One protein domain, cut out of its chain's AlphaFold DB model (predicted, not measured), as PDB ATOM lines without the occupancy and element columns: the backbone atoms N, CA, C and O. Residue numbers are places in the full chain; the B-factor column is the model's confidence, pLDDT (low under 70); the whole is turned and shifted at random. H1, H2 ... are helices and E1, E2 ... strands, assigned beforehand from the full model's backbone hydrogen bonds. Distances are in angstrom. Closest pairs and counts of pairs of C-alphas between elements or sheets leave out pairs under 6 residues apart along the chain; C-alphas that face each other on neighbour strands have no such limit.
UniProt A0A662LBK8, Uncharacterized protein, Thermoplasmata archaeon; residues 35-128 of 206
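AT A GLANCE: This is residues 35 to 128 of the 206 residues of an uncharacterized protein of Thermoplasmata archaeon (UniProt A0A662LBK8). With little regular structure, 37 of 94 printed residues in named elements, this is a twisted sheet of six short strands with helix H1 across one face and loops, residues 54 to 63 and 70 to 77 among them, over the other: two layers, a helix on one face of a sheet. E1 to E6 precede H1; the mixed sheet's order is E1 E6 E5 E4 E2 E3, the class mixed. It is compact, radius of gyration of the C-alphas 11.7 A, spanning 29 by 27 by 22 A.

IN THESE COORDINATES: E1, residues 35 to 37, begins at C-alpha (13.405, 28.429, -36.726). E2 is residues 49 to 52, E3 64 to 67, E4 87 to 89, E5 94 to 97, E6 107 to 110. H1, residues 113 to 127, 20.5 A long, ends at C-alpha (12.119, 41.113, -12.987).

HOW THE PARTS SIT: E1 is antiparallel to E6, N 35 and O 109 2.9 A apart. Hairpins E4 and E5 (N 95 and O 88, 2.8 A) and E5 and E6 (N 96 and O 108, 2.8 A) form a meander, each strand the antiparallel neighbour of the one before. E2 is antiparallel to E4, N 49 and O 89 2.9 A apart, and parallel to E3, N 50 and O 64 2.8 A apart. H1, every O i to N i+4 pair within hydrogen-bond range, is on the sheet at a height of 8.7 A; its closest C-alphas to E2 are Phe 123 and Val 51, 6.3 A.

THE WHOLE: The farthest C-alphas, Pro 72 and Asp 114, are 32.9 A apart. The links E1 to E2, E2 to E3 and E3 to E4 are long. The printed part has no cut, and no printed residue is under pLDDT 70.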
ATOM      1  N   LYS A  35      12.512  29.511 -36.262       88.62
ATOM      2  CA  LYS A  35      13.405  28.429 -36.726       88.62
ATOM      3  C   LYS A  35      14.015  27.683 -35.544       88.62
ATOM      4  O   LYS A  35      14.399  28.295 -34.555       88.62
ATOM      5  N   LEU A  36      14.162  26.365 -35.658       92.62
ATOM      6  CA  LEU A  36      14.903  25.572 -34.677       92.62
ATOM      7  C   LEU A  36      16.413  25.730 -34.906       92.62
ATOM      8  O   LEU A  36      16.881  25.641 -36.042       92.62
ATOM      9  N   THR A  37      17.189  25.917 -33.843       91.50
ATOM     10  CA  THR A  37      18.650  25.983 -33.905       91.50
ATOM     11  C   THR A  37      19.300  25.364 -32.669       91.50
ATOM     12  O   THR A  37      18.748  25.379 -31.573       91.50
ATOM     13  N   LYS A  38      20.509  24.828 -32.844       90.69
ATOM     14  CA  LYS A  38      21.446  24.494 -31.751       90.69
ATOM     15  C   LYS A  38      22.627  25.466 -31.686       90.69
ATOM     16  O   LYS A  38      23.402  25.434 -30.739       90.69
ATOM     17  N   LYS A  39      22.782  26.292 -32.725       89.69
ATOM     18  CA  LYS A  39      23.817  27.317 -32.846       89.69
ATOM     19  C   LYS A  39      23.177  28.658 -32.516       89.69
ATOM     20  O   LYS A  39      22.390  29.184 -33.302       89.69
ATOM     21  N   TRP A  40      23.481  29.163 -31.335       93.06
ATOM     22  CA  TRP A  40      23.034  30.454 -30.836       93.06
ATOM     23  C   TRP A  40      24.142  31.037 -29.968       93.06
ATOM     24  O   TRP A  40      24.975  30.307 -29.430       93.06
ATOM     25  N   ASN A  41      24.143  32.356 -29.832       91.56
ATOM     26  CA  ASN A  41      25.055  33.055 -28.950       91.56
ATOM     27  C   ASN A  41      24.321  34.252 -28.339       91.56
ATOM     28  O   ASN A  41      23.772  35.089 -29.055       91.56
ATOM     29  N   LEU A  42      24.307  34.329 -27.006       92.25
ATOM     30  CA  LEU A  42      23.655  35.420 -26.281       92.25
ATOM     31  C   LEU A  42      24.295  36.780 -26.589       92.25
ATOM     32  O   LEU A  42      23.593  37.783 -26.569       92.25
ATOM     33  N   ALA A  43      25.586  36.816 -26.937       91.62
ATOM     34  CA  ALA A  43      26.288  38.040 -27.323       91.62
ATOM     35  C   ALA A  43      25.815  38.624 -28.668       91.62
ATOM     36  O   ALA A  43      26.130  39.766 -28.987       91.62
ATOM     37  N   GLU A  44      25.052  37.869 -29.467       90.00
ATOM     38  CA  GLU A  44      24.423  38.406 -30.679       90.00
ATOM     39  C   GLU A  44      23.182  39.260 -30.378       90.00
ATOM     40  O   GLU A  44      22.664  39.937 -31.269       90.00
ATOM     41  N   LEU A  45      22.662  39.199 -29.150       91.62
ATOM     42  CA  LEU A  45      21.569  40.043 -28.689       91.62
ATOM     43  C   LEU A  45      22.154  41.300 -28.044       91.62
ATOM     44  O   LEU A  45      22.994  41.207 -27.155       91.62
ATOM     45  N   ARG A  46      21.683  42.480 -28.456       88.12
ATOM     46  CA  ARG A  46      22.011  43.743 -27.776       88.12
ATOM     47  C   ARG A  46      21.105  43.935 -26.562       88.12
ATOM     48  O   ARG A  46      19.891  43.807 -26.717       88.12
ATOM     49  N   ASN A  47      21.680  44.291 -25.410       90.88
ATOM     50  CA  ASN A  47      20.991  44.486 -24.128       90.88
ATOM     51  C   ASN A  47      19.956  43.384 -23.818       90.88
ATOM     52  O   ASN A  47      18.777  43.697 -23.618       90.88
ATOM     53  N   PRO A  48      20.339  42.093 -23.841       95.50
ATOM     54  CA  PRO A  48      19.361  41.022 -23.753       95.50
ATOM     55  C   PRO A  48      18.671  40.982 -22.391       95.50
ATOM     56  O   PRO A  48      19.299  41.163 -21.345       95.50
ATOM     57  N   LEU A  49      17.378  40.671 -22.415       97.19
ATOM     58  CA  LEU A  49      16.612  40.291 -21.236       97.19
ATOM     59  C   LEU A  49      16.548  38.763 -21.191       97.19
ATOM     60  O   LEU A  49      16.087  38.133 -22.142       97.19
ATOM     61  N   ILE A  50      17.062  38.163 -20.123       97.19
ATOM     62  CA  ILE A  50      17.247  36.713 -20.013       97.19
ATOM     63  C   ILE A  50      16.441  36.191 -18.828       97.19
ATOM     64  O   ILE A  50      16.620  36.659 -17.703       97.19
ATOM     65  N   VAL A  51      15.600  35.192 -19.088       97.69
ATOM     66  CA  VAL A  51      14.884  34.398 -18.084       97.69
ATOM     67  C   VAL A  51      15.402  32.971 -18.167       97.69
ATOM     68  O   VAL A  51      15.454  32.396 -19.256       97.69
ATOM     69  N   ALA A  52      15.792  32.387 -17.041       96.56
ATOM     70  CA  ALA A  52      16.198  30.989 -17.014       96.56
ATOM     71  C   ALA A  52      15.860  30.326 -15.684       96.56
ATOM     72  O   ALA A  52      16.114  30.882 -14.622       96.56
ATOM     73  N   GLU A  53      15.406  29.084 -15.714       94.00
ATOM     74  CA  GLU A  53      15.347  28.273 -14.495       94.00
ATOM     75  C   GLU A  53      16.761  28.060 -13.938       94.00
ATOM     76  O   GLU A  53      17.016  28.241 -12.744       94.00
ATOM     77  N   LYS A  54      17.706  27.776 -14.841       91.94
ATOM     78  CA  LYS A  54      19.136  27.696 -14.554       91.94
ATOM     79  C   LYS A  54      19.953  28.150 -15.760       91.94
ATOM     80  O   LYS A  54      19.732  27.704 -16.888       91.94
ATOM     81  N   LEU A  55      20.924  29.027 -15.509       93.81
ATOM     82  CA  LEU A  55      21.805  29.589 -16.532       93.81
ATOM     83  C   LEU A  55      23.218  29.009 -16.387       93.81
ATOM     84  O   LEU A  55      23.935  29.349 -15.446       93.81
ATOM     85  N   ASN A  56      23.629  28.150 -17.322       92.69
ATOM     86  CA  ASN A  56      24.942  27.487 -17.326       92.69
ATOM     87  C   ASN A  56      25.907  28.087 -18.369       92.69
ATOM     88  O   ASN A  56      26.838  27.421 -18.815       92.69
ATOM     89  N   VAL A  57      25.685  29.338 -18.769       91.88
ATOM     90  CA  VAL A  57      26.567  30.115 -19.652       91.88
ATOM     91  C   VAL A  57      26.733  31.521 -19.092       91.88
ATOM     92  O   VAL A  57      25.856  32.021 -18.388       91.88
ATOM     93  N   SER A  58      27.850  32.173 -19.403       92.12
ATOM     94  CA  SER A  58      28.065  33.561 -18.993       92.12
ATOM     95  C   SER A  58      27.165  34.496 -19.810       92.12
ATOM     96  O   SER A  58      27.269  34.506 -21.040       92.12
ATOM     97  N   PRO A  59      26.288  35.291 -19.170       92.69
ATOM     98  CA  PRO A  59      25.493  36.277 -19.886       92.69
ATOM     99  C   PRO A  59      26.374  37.448 -20.370       92.69
ATOM    100  O   PRO A  59      27.400  37.743 -19.745       92.69
ATOM    101  N   PRO A  60      25.975  38.152 -21.445       92.38
ATOM    102  CA  PRO A  60      26.600  39.411 -21.851       92.38
ATOM    103  C   PRO A  60      26.617  40.449 -20.720       92.38
ATOM    104  O   PRO A  60      25.751  40.450 -19.845       92.38
ATOM    105  N   ALA A  61      27.605  41.350 -20.723       89.38
ATOM    106  CA  ALA A  61      27.808  42.309 -19.630       89.38
ATOM    107  C   ALA A  61      26.664  43.333 -19.479       89.38
ATOM    108  O   ALA A  61      26.442  43.845 -18.381       89.38
ATOM    109  N   ASP A  62      25.963  43.614 -20.574       90.00
ATOM    110  CA  ASP A  62      24.810  44.506 -20.705       90.00
ATOM    111  C   ASP A  62      23.460  43.786 -20.514       90.00
ATOM    112  O   ASP A  62      22.399  44.405 -20.615       90.00
ATOM    113  N   ALA A  63      23.476  42.482 -20.225       93.81
ATOM    114  CA  ALA A  63      22.268  41.693 -20.047       93.81
ATOM    115  C   ALA A  63      21.568  41.991 -18.714       93.81
ATOM    116  O   ALA A  63      22.201  42.079 -17.657       93.81
ATOM    117  N   LYS A  64      20.232  42.024 -18.736       95.19
ATOM    118  CA  LYS A  64      19.417  41.906 -17.521       95.19
ATOM    119  C   LYS A  64      18.959  40.465 -17.396       95.19
ATOM    120  O   LYS A  64      18.354  39.923 -18.313       95.19
ATOM    121  N   VAL A  65      19.249  39.842 -16.261       95.31
ATOM    122  CA  VAL A  65      19.038  38.404 -16.075       95.31
ATOM    123  C   VAL A  65      18.176  38.168 -14.846       95.31
ATOM    124  O   VAL A  65      18.432  38.767 -13.800       95.31
ATOM    125  N   VAL A  66      17.189  37.285 -14.965       95.25
ATOM    126  CA  VAL A  66      16.435  36.728 -13.843       95.25
ATOM    127  C   VAL A  66      16.500  35.203 -13.886       95.25
ATOM    128  O   VAL A  66      16.346  34.603 -14.950       95.25
ATOM    129  N   VAL A  67      16.784  34.585 -12.739       95.31
ATOM    130  CA  VAL A  67      16.927  33.133 -12.615       95.31
ATOM    131  C   VAL A  67      16.101  32.552 -11.478       95.31
ATOM    132  O   VAL A  67      15.982  33.189 -10.432       95.31
ATOM    133  N   ALA A  68      15.585  31.333 -11.659       92.81
ATOM    134  CA  ALA A  68      14.945  30.591 -10.569       92.81
ATOM    135  C   ALA A  68      15.983  30.086  -9.564       92.81
ATOM    136  O   ALA A  68      15.856  30.310  -8.364       92.81
ATOM    137  N   THR A  69      17.038  29.436 -10.068       88.88
ATOM    138  CA  THR A  69      18.142  28.917  -9.255       88.88
ATOM    139  C   THR A  69      19.438  29.665  -9.573       88.88
ATOM    140  O   THR A  69      19.873  29.672 -10.731       88.88
ATOM    141  N   PRO A  70      20.104  30.269  -8.571       84.50
ATOM    142  CA  PRO A  70      21.389  30.933  -8.762       84.50
ATOM    143  C   PRO A  70      22.449  29.990  -9.340       84.50
ATOM    144  O   PRO A  70      22.554  28.826  -8.949       84.50
ATOM    145  N   SER A  71      23.291  30.511 -10.233       86.12
ATOM    146  CA  SER A  71      24.462  29.795 -10.748       86.12
ATOM    147  C   SER A  71      25.736  30.631 -10.577       86.12
ATOM    148  O   SER A  71      25.675  31.864 -10.624       86.12
ATOM    149  N   PRO A  72      26.921  30.000 -10.439       85.31
ATOM    150  CA  PRO A  72      28.191  30.725 -10.332       85.31
ATOM    151  C   PRO A  72      28.510  31.623 -11.538       85.31
ATOM    152  O   PRO A  72      29.297  32.563 -11.416       85.31
ATOM    153  N   LEU A  73      27.912  31.327 -12.698       85.56
ATOM    154  CA  LEU A  73      28.106  32.045 -13.960       85.56
ATOM    155  C   LEU A  73      27.198  33.281 -14.075       85.56
ATOM    156  O   LEU A  73      27.514  34.217 -14.805       85.56
ATOM    157  N   ALA A  74      26.109  33.328 -13.307       82.12
ATOM    158  CA  ALA A  74      25.091  34.370 -13.355       82.12
ATOM    159  C   ALA A  74      25.177  35.327 -12.148       82.12
ATOM    160  O   ALA A  74      24.171  35.656 -11.530       82.12
ATOM    161  N   LYS A  75      26.380  35.804 -11.795       76.94
ATOM    162  CA  LYS A  75      26.621  36.570 -10.547       76.94
ATOM    163  C   LYS A  75      25.799  37.858 -10.397       76.94
ATOM    164  O   LYS A  75      25.562  38.294  -9.279       76.94
ATOM    165  N   LYS A  76      25.414  38.491 -11.510       84.88
ATOM    166  CA  LYS A  76      24.589  39.715 -11.536       84.88
ATOM    167  C   LYS A  76      23.102  39.432 -11.779       84.88
ATOM    168  O   LYS A  76      22.328  40.373 -11.939       84.88
ATOM    169  N   ALA A  77      22.709  38.162 -11.873       89.19
ATOM    170  CA  ALA A  77      21.323  37.804 -12.109       89.19
ATOM    171  C   ALA A  77      20.478  38.048 -10.863       89.19
ATOM    172  O   ALA A  77      20.906  37.831  -9.729       89.19
ATOM    173  N   ARG A  78      19.250  38.489 -11.099       91.06
ATOM    174  CA  ARG A  78      18.222  38.585 -10.079       91.06
ATOM    175  C   ARG A  78      17.662  37.195  -9.803       91.06
ATOM    176  O   ARG A  78      17.316  36.484 -10.737       91.06
ATOM    177  N   GLU A  79      17.517  36.829  -8.540       91.00
ATOM    178  CA  GLU A  79      16.843  35.584  -8.171       91.00
ATOM    179  C   GLU A  79      15.329  35.805  -8.060       91.00
ATOM    180  O   GLU A  79      14.874  36.761  -7.422       91.00
ATOM    181  N   ASN A  80      14.554  34.923  -8.686       90.94
ATOM    182  CA  ASN A  80      13.111  34.828  -8.524       90.94
ATOM    183  C   ASN A  80      12.677  33.353  -8.661       90.94
ATOM    184  O   ASN A  80      12.612  32.862  -9.787       90.94
ATOM    185  N   PRO A  81      12.359  32.657  -7.551       88.94
ATOM    186  CA  PRO A  81      11.993  31.235  -7.560       88.94
ATOM    187  C   PRO A  81      10.750  30.886  -8.388       88.94
ATOM    188  O   PRO A  81      10.575  29.725  -8.737       88.94
ATOM    189  N   ASP A  82       9.903  31.872  -8.703       90.44
ATOM    190  CA  ASP A  82       8.688  31.674  -9.500       90.44
ATOM    191  C   ASP A  82       8.967  31.654 -11.012       90.44
ATOM    192  O   ASP A  82       8.047  31.472 -11.806       90.44
ATOM    193  N   VAL A  83      10.218  31.889 -11.427       92.38
ATOM    194  CA  VAL A  83      10.614  31.835 -12.835       92.38
ATOM    195  C   VAL A  83      10.326  30.453 -13.409       92.38
ATOM    196  O   VAL A  83      10.849  29.444 -12.940       92.38
ATOM    197  N   THR A  84       9.558  30.445 -14.492       90.44
ATOM    198  CA  THR A  84       9.296  29.266 -15.316       90.44
ATOM    199  C   THR A  84       9.751  29.521 -16.744       90.44
ATOM    200  O   THR A  84       9.483  30.589 -17.302       90.44
ATOM    201  N   GLY A  85      10.380  28.522 -17.361       92.56
ATOM    202  CA  GLY A  85      10.837  28.606 -18.743       92.56
ATOM    203  C   GLY A  85      12.240  29.194 -18.907       92.56
ATOM    204  O   GLY A  85      12.911  29.606 -17.961       92.56
ATOM    205  N   ASN A  86      12.717  29.171 -20.150       97.38
ATOM    206  CA  ASN A  86      14.092  29.516 -20.492       97.38
ATOM    207  C   ASN A  86      14.108  30.284 -21.816       97.38
ATOM    208  O   ASN A  86      13.836  29.708 -22.870       97.38
ATOM    209  N   PHE A  87      14.427  31.577 -21.789       98.00
ATOM    210  CA  PHE A  87      14.505  32.397 -22.995       98.00
ATOM    211  C   PHE A  87      15.435  33.603 -22.846       98.00
ATOM    212  O   PHE A  87      15.737  34.072 -21.750       98.00
ATOM    213  N   ALA A  88      15.874  34.130 -23.984       97.75
ATOM    214  CA  ALA A  88      16.609  35.381 -24.081       97.75
ATOM    215  C   ALA A  88      15.997  36.238 -25.187       97.75
ATOM    216  O   ALA A  88      15.920  35.797 -26.333       97.75
ATOM    217  N   VAL A  89      15.582  37.459 -24.863       97.50
ATOM    218  CA  VAL A  89      14.965  38.397 -25.806       97.50
ATOM    219  C   VAL A  89      15.850  39.626 -25.993       97.50
ATOM    220  O   VAL A  89      16.253  40.279 -25.032       97.50
ATOM    221  N   GLY A  90      16.188  39.919 -27.247       94.25
ATOM    222  CA  GLY A  90      16.854  41.154 -27.655       94.25
ATOM    223  C   GLY A  90      15.868  42.152 -28.263       94.25
ATOM    224  O   GLY A  90      14.652  42.056 -28.089       94.25
ATOM    225  N   LEU A  91      16.390  43.118 -29.018       90.19
ATOM    226  CA  LEU A  91      15.575  44.163 -29.649       90.19
ATOM    227  C   LEU A  91      14.636  43.625 -30.750       90.19
ATOM    228  O   LEU A  91      13.509  44.086 -30.877       90.19
ATOM    229  N   ASN A  92      15.085  42.643 -31.524       89.31
ATOM    230  CA  ASN A  92      14.421  42.215 -32.762       89.31
ATOM    231  C   ASN A  92      14.537  40.703 -33.018       89.31
ATOM    232  O   ASN A  92      14.124  40.204 -34.060       89.31
ATOM    233  N   LYS A  93      15.105  39.959 -32.066       92.62
ATOM    234  CA  LYS A  93      15.101  38.498 -32.079       92.62
ATOM    235  C   LYS A  93      15.106  37.955 -30.655       92.62
ATOM    236  O   LYS A  93      15.629  38.607 -29.747       92.62
ATOM    237  N   ALA A  94      14.580  36.754 -30.477       96.50
ATOM    238  CA  ALA A  94      14.632  36.011 -29.228       96.50
ATOM    239  C   ALA A  94      15.044  34.558 -29.464       96.50
ATOM    240  O   ALA A  94      14.849  34.013 -30.549       96.50
ATOM    241  N   TYR A  95      15.593  33.943 -28.422       97.38
ATOM    242  CA  TYR A  95      15.826  32.510 -28.324       97.38
ATOM    243  C   TYR A  95      14.947  31.942 -27.214       97.38
ATOM    244  O   TYR A  95      15.018  32.415 -26.083       97.38
ATOM    245  N   ILE A  96      14.154  30.922 -27.526       97.56
ATOM    246  CA  ILE A  96      13.323  30.182 -26.573       97.56
ATOM    247  C   ILE A  96      13.901  28.774 -26.465       97.56
ATOM    248  O   ILE A  96      13.932  28.038 -27.449       97.56
ATOM    249  N   PHE A  97      14.410  28.408 -25.296       97.56
ATOM    250  CA  PHE A  97      15.151  27.169 -25.081       97.56
ATOM    251  C   PHE A  97      14.229  26.055 -24.593       97.56
ATOM    252  O   PHE A  97      13.388  26.261 -23.725       97.56
ATOM    253  N   ALA A  98      14.442  24.835 -25.088       93.31
ATOM    254  CA  ALA A  98      13.656  23.661 -24.687       93.31
ATOM    255  C   ALA A  98      13.987  23.131 -23.270       93.31
ATOM    256  O   ALA A  98      13.544  22.054 -22.890       93.31
ATOM    257  N   GLY A  99      14.837  23.831 -22.516       92.69
ATOM    258  CA  GLY A  99      15.349  23.430 -21.203       92.69
ATOM    259  C   GLY A  99      16.419  24.410 -20.722       92.69
ATOM    260  O   GLY A  99      16.523  25.504 -21.278       92.69
ATOM    261  N   GLU A 100      17.224  24.010 -19.732       93.06
ATOM    262  CA  GLU A 100      18.275  24.864 -19.153       93.06
ATOM    263  C   GLU A 100      19.167  25.507 -20.225       93.06
ATOM    264  O   GLU A 100      19.609  24.846 -21.174       93.06
ATOM    265  N   ILE A 101      19.495  26.787 -20.043       94.88
ATOM    266  CA  ILE A 101      20.325  27.524 -20.997       94.88
ATOM    267  C   ILE A 101      21.786  27.090 -20.825       94.88
ATOM    268  O   ILE A 101      22.470  27.493 -19.880       94.88
ATOM    269  N   LYS A 102      22.259  26.251 -21.751       94.12
ATOM    270  CA  LYS A 102      23.621  25.697 -21.806       94.12
ATOM    271  C   LYS A 102      24.074  25.484 -23.247       94.12
ATOM    272  O   LYS A 102      23.237  25.309 -24.127       94.12
ATOM    273  N   GLU A 103      25.377  25.436 -23.494       90.88
ATOM    274  CA  GLU A 103      25.909  25.188 -24.841       90.88
ATOM    275  C   GLU A 103      25.292  23.945 -25.507       90.88
ATOM    276  O   GLU A 103      25.081  22.906 -24.878       90.88
ATOM    277  N   GLY A 104      24.965  24.064 -26.797       90.19
ATOM    278  CA  GLY A 104      24.353  22.990 -27.584       90.19
ATOM    279  C   GLY A 104      22.867  22.733 -27.304       90.19
ATOM    280  O   GLY A 104      22.273  21.883 -27.977       90.19
ATOM    281  N   GLN A 105      22.245  23.463 -26.367       95.19
ATOM    282  CA  GLN A 105      20.810  23.362 -26.104       95.19
ATOM    283  C   GLN A 105      20.002  23.770 -27.336       95.19
ATOM    284  O   GLN A 105      20.321  24.740 -28.027       95.19
ATOM    285  N   ILE A 106      18.932  23.027 -27.605       95.88
ATOM    286  CA  ILE A 106      18.001  23.359 -28.681       95.88
ATOM    287  C   ILE A 106      17.210  24.609 -28.291       95.88
ATOM    288  O   ILE A 106      16.651  24.686 -27.193       95.88
ATOM    289  N   ALA A 107      17.135  25.553 -29.224       96.06
ATOM    290  CA  ALA A 107      16.347  26.763 -29.109       96.06
ATOM    291  C   ALA A 107      15.492  26.985 -30.357       96.06
ATOM    292  O   ALA A 107      15.876  26.625 -31.471       96.06
ATOM    293  N   ILE A 108      14.353  27.636 -30.175       96.06
ATOM    294  CA  ILE A 108      13.617  28.294 -31.245       96.06
ATOM    295  C   ILE A 108      14.131  29.730 -31.310       96.06
ATOM    296  O   ILE A 108      14.081  30.444 -30.314       96.06
ATOM    297  N   VAL A 109      14.643  30.149 -32.464       95.12
ATOM    298  CA  VAL A 109      14.883  31.566 -32.747       95.12
ATOM    299  C   VAL A 109      13.632  32.158 -33.370       95.12
ATOM    300  O   VAL A 109      13.091  31.562 -34.302       95.12
ATOM    301  N   THR A 110      13.186  33.302 -32.860       94.00
ATOM    302  CA  THR A 110      12.040  34.034 -33.400       94.00
ATOM    303  C   THR A 110      12.320  35.522 -33.572       94.00
ATOM    304  O   THR A 110      13.074  36.102 -32.788       94.00
ATOM    305  N   SER A 111      11.720  36.128 -34.594       92.69
ATOM    306  CA  SER A 111      11.646  37.580 -34.808       92.69
ATOM    307  C   SER A 111      10.198  38.084 -34.876       92.69
ATOM    308  O   SER A 111       9.951  39.151 -35.422       92.69
ATOM    309  N   ASP A 112       9.247  37.285 -34.397       92.12
ATOM    310  CA  ASP A 112       7.825  37.623 -34.368       92.12
ATOM    311  C   ASP A 112       7.530  38.668 -33.283       92.12
ATOM    312  O   ASP A 112       7.815  38.433 -32.107       92.12
ATOM    313  N   ASP A 113       6.976  39.818 -33.663       91.12
ATOM    314  CA  ASP A 113       6.788  40.951 -32.753       91.12
ATOM    315  C   ASP A 113       5.841  40.649 -31.583       91.12
ATOM    316  O   ASP A 113       6.077  41.138 -30.472       91.12
ATOM    317  N   ASP A 114       4.807  39.827 -31.792       92.31
ATOM    318  CA  ASP A 114       3.871  39.466 -30.726       92.31
ATOM    319  C   ASP A 114       4.560  38.563 -29.698       92.31
ATOM    320  O   ASP A 114       4.471  38.828 -28.496       92.31
ATOM    321  N   ILE A 115       5.342  37.578 -30.159       94.56
ATOM    322  CA  ILE A 115       6.147  36.729 -29.267       94.56
ATOM    323  C   ILE A 115       7.211  37.564 -28.542       94.56
ATOM    324  O   ILE A 115       7.419  37.407 -27.339       94.56
ATOM    325  N   LEU A 116       7.896  38.475 -29.240       94.62
ATOM    326  CA  LEU A 116       8.896  39.349 -28.618       94.62
ATOM    327  C   LEU A 116       8.280  40.235 -27.530       94.62
ATOM    328  O   LEU A 116       8.924  40.454 -26.502       94.62
ATOM    329  N   ARG A 117       7.062  40.750 -27.743       95.38
ATOM    330  CA  ARG A 117       6.328  41.531 -26.738       95.38
ATOM    331  C   ARG A 117       5.984  40.670 -25.526       95.38
ATOM    332  O   ARG A 117       6.349  41.048 -24.418       95.38
ATOM    333  N   GLU A 118       5.384  39.503 -25.739       96.62
ATOM    334  CA  GLU A 118       4.995  38.589 -24.659       96.62
ATOM    335  C   GLU A 118       6.200  38.187 -23.794       96.62
ATOM    336  O   GLU A 118       6.168  38.340 -22.575       96.62
ATOM    337  N   LEU A 119       7.320  37.795 -24.413       97.19
ATOM    338  CA  LEU A 119       8.542  37.433 -23.684       97.19
ATOM    339  C   LEU A 119       9.113  38.598 -22.861       97.19
ATOM    340  O   LEU A 119       9.661  38.382 -21.776       97.19
ATOM    341  N   ARG A 120       9.013  39.839 -23.354       96.69
ATOM    342  CA  ARG A 120       9.438  41.024 -22.591       96.69
ATOM    343  C   ARG A 120       8.530  41.263 -21.399       96.69
ATOM    344  O   ARG A 120       9.046  41.516 -20.312       96.69
ATOM    345  N   ASP A 121       7.222  41.169 -21.591       96.06
ATOM    346  CA  ASP A 121       6.249  41.357 -20.519       96.06
ATOM    347  C   ASP A 121       6.470  40.307 -19.421       96.06
ATOM    348  O   ASP A 121       6.667  40.672 -18.260       96.06
ATOM    349  N   THR A 122       6.613  39.031 -19.795       95.94
ATOM    350  CA  THR A 122       6.975  37.939 -18.877       95.94
ATOM    351  C   THR A 122       8.303  38.202 -18.162       95.94
ATOM    352  O   THR A 122       8.404  38.026 -16.946       95.94
ATOM    353  N   PHE A 123       9.337  38.664 -18.878       96.56
ATOM    354  CA  PHE A 123      10.597  39.041 -18.237       96.56
ATOM    355  C   PHE A 123      10.364  40.117 -17.176       96.56
ATOM    356  O   PHE A 123      10.853  39.976 -16.058       96.56
ATOM    357  N   TYR A 124       9.628  41.184 -17.494       94.81
ATOM    358  CA  TYR A 124       9.381  42.265 -16.546       94.81
ATOM    359  C   TYR A 124       8.515  41.824 -15.371       94.81
ATOM    360  O   TYR A 124       8.719  42.330 -14.274       94.81
ATOM    361  N   GLU A 125       7.611  40.864 -15.539       93.44
ATOM    362  CA  GLU A 125       6.884  40.259 -14.424       93.44
ATOM    363  C   GLU A 125       7.812  39.542 -13.445       93.44
ATOM    364  O   GLU A 125       7.730  39.785 -12.240       93.44
ATOM    365  N   PHE A 126       8.756  38.742 -13.944       93.00
ATOM    366  CA  PHE A 126       9.754  38.098 -13.091       93.00
ATOM    367  C   PHE A 126      10.799  39.075 -12.550       93.00
ATOM    368  O   PHE A 126      11.308  38.905 -11.438       93.00
ATOM    369  N   TYR A 127      11.127  40.105 -13.327       90.25
ATOM    370  CA  TYR A 127      12.119  41.113 -12.987       90.25
ATOM    371  C   TYR A 127      11.553  42.222 -12.101       90.25
ATOM    372  O   TYR A 127      12.339  43.003 -11.556       90.25
ATOM    373  N   LYS A 128      10.226  42.309 -11.920       86.44
ATOM    374  CA  LYS A 128       9.610  43.213 -10.948       86.44
ATOM    375  C   LYS A 128      10.301  43.006  -9.615       86.44
ATOM    376  O   LYS A 128      10.555  41.886  -9.164       86.44
TER     377      LYS A 128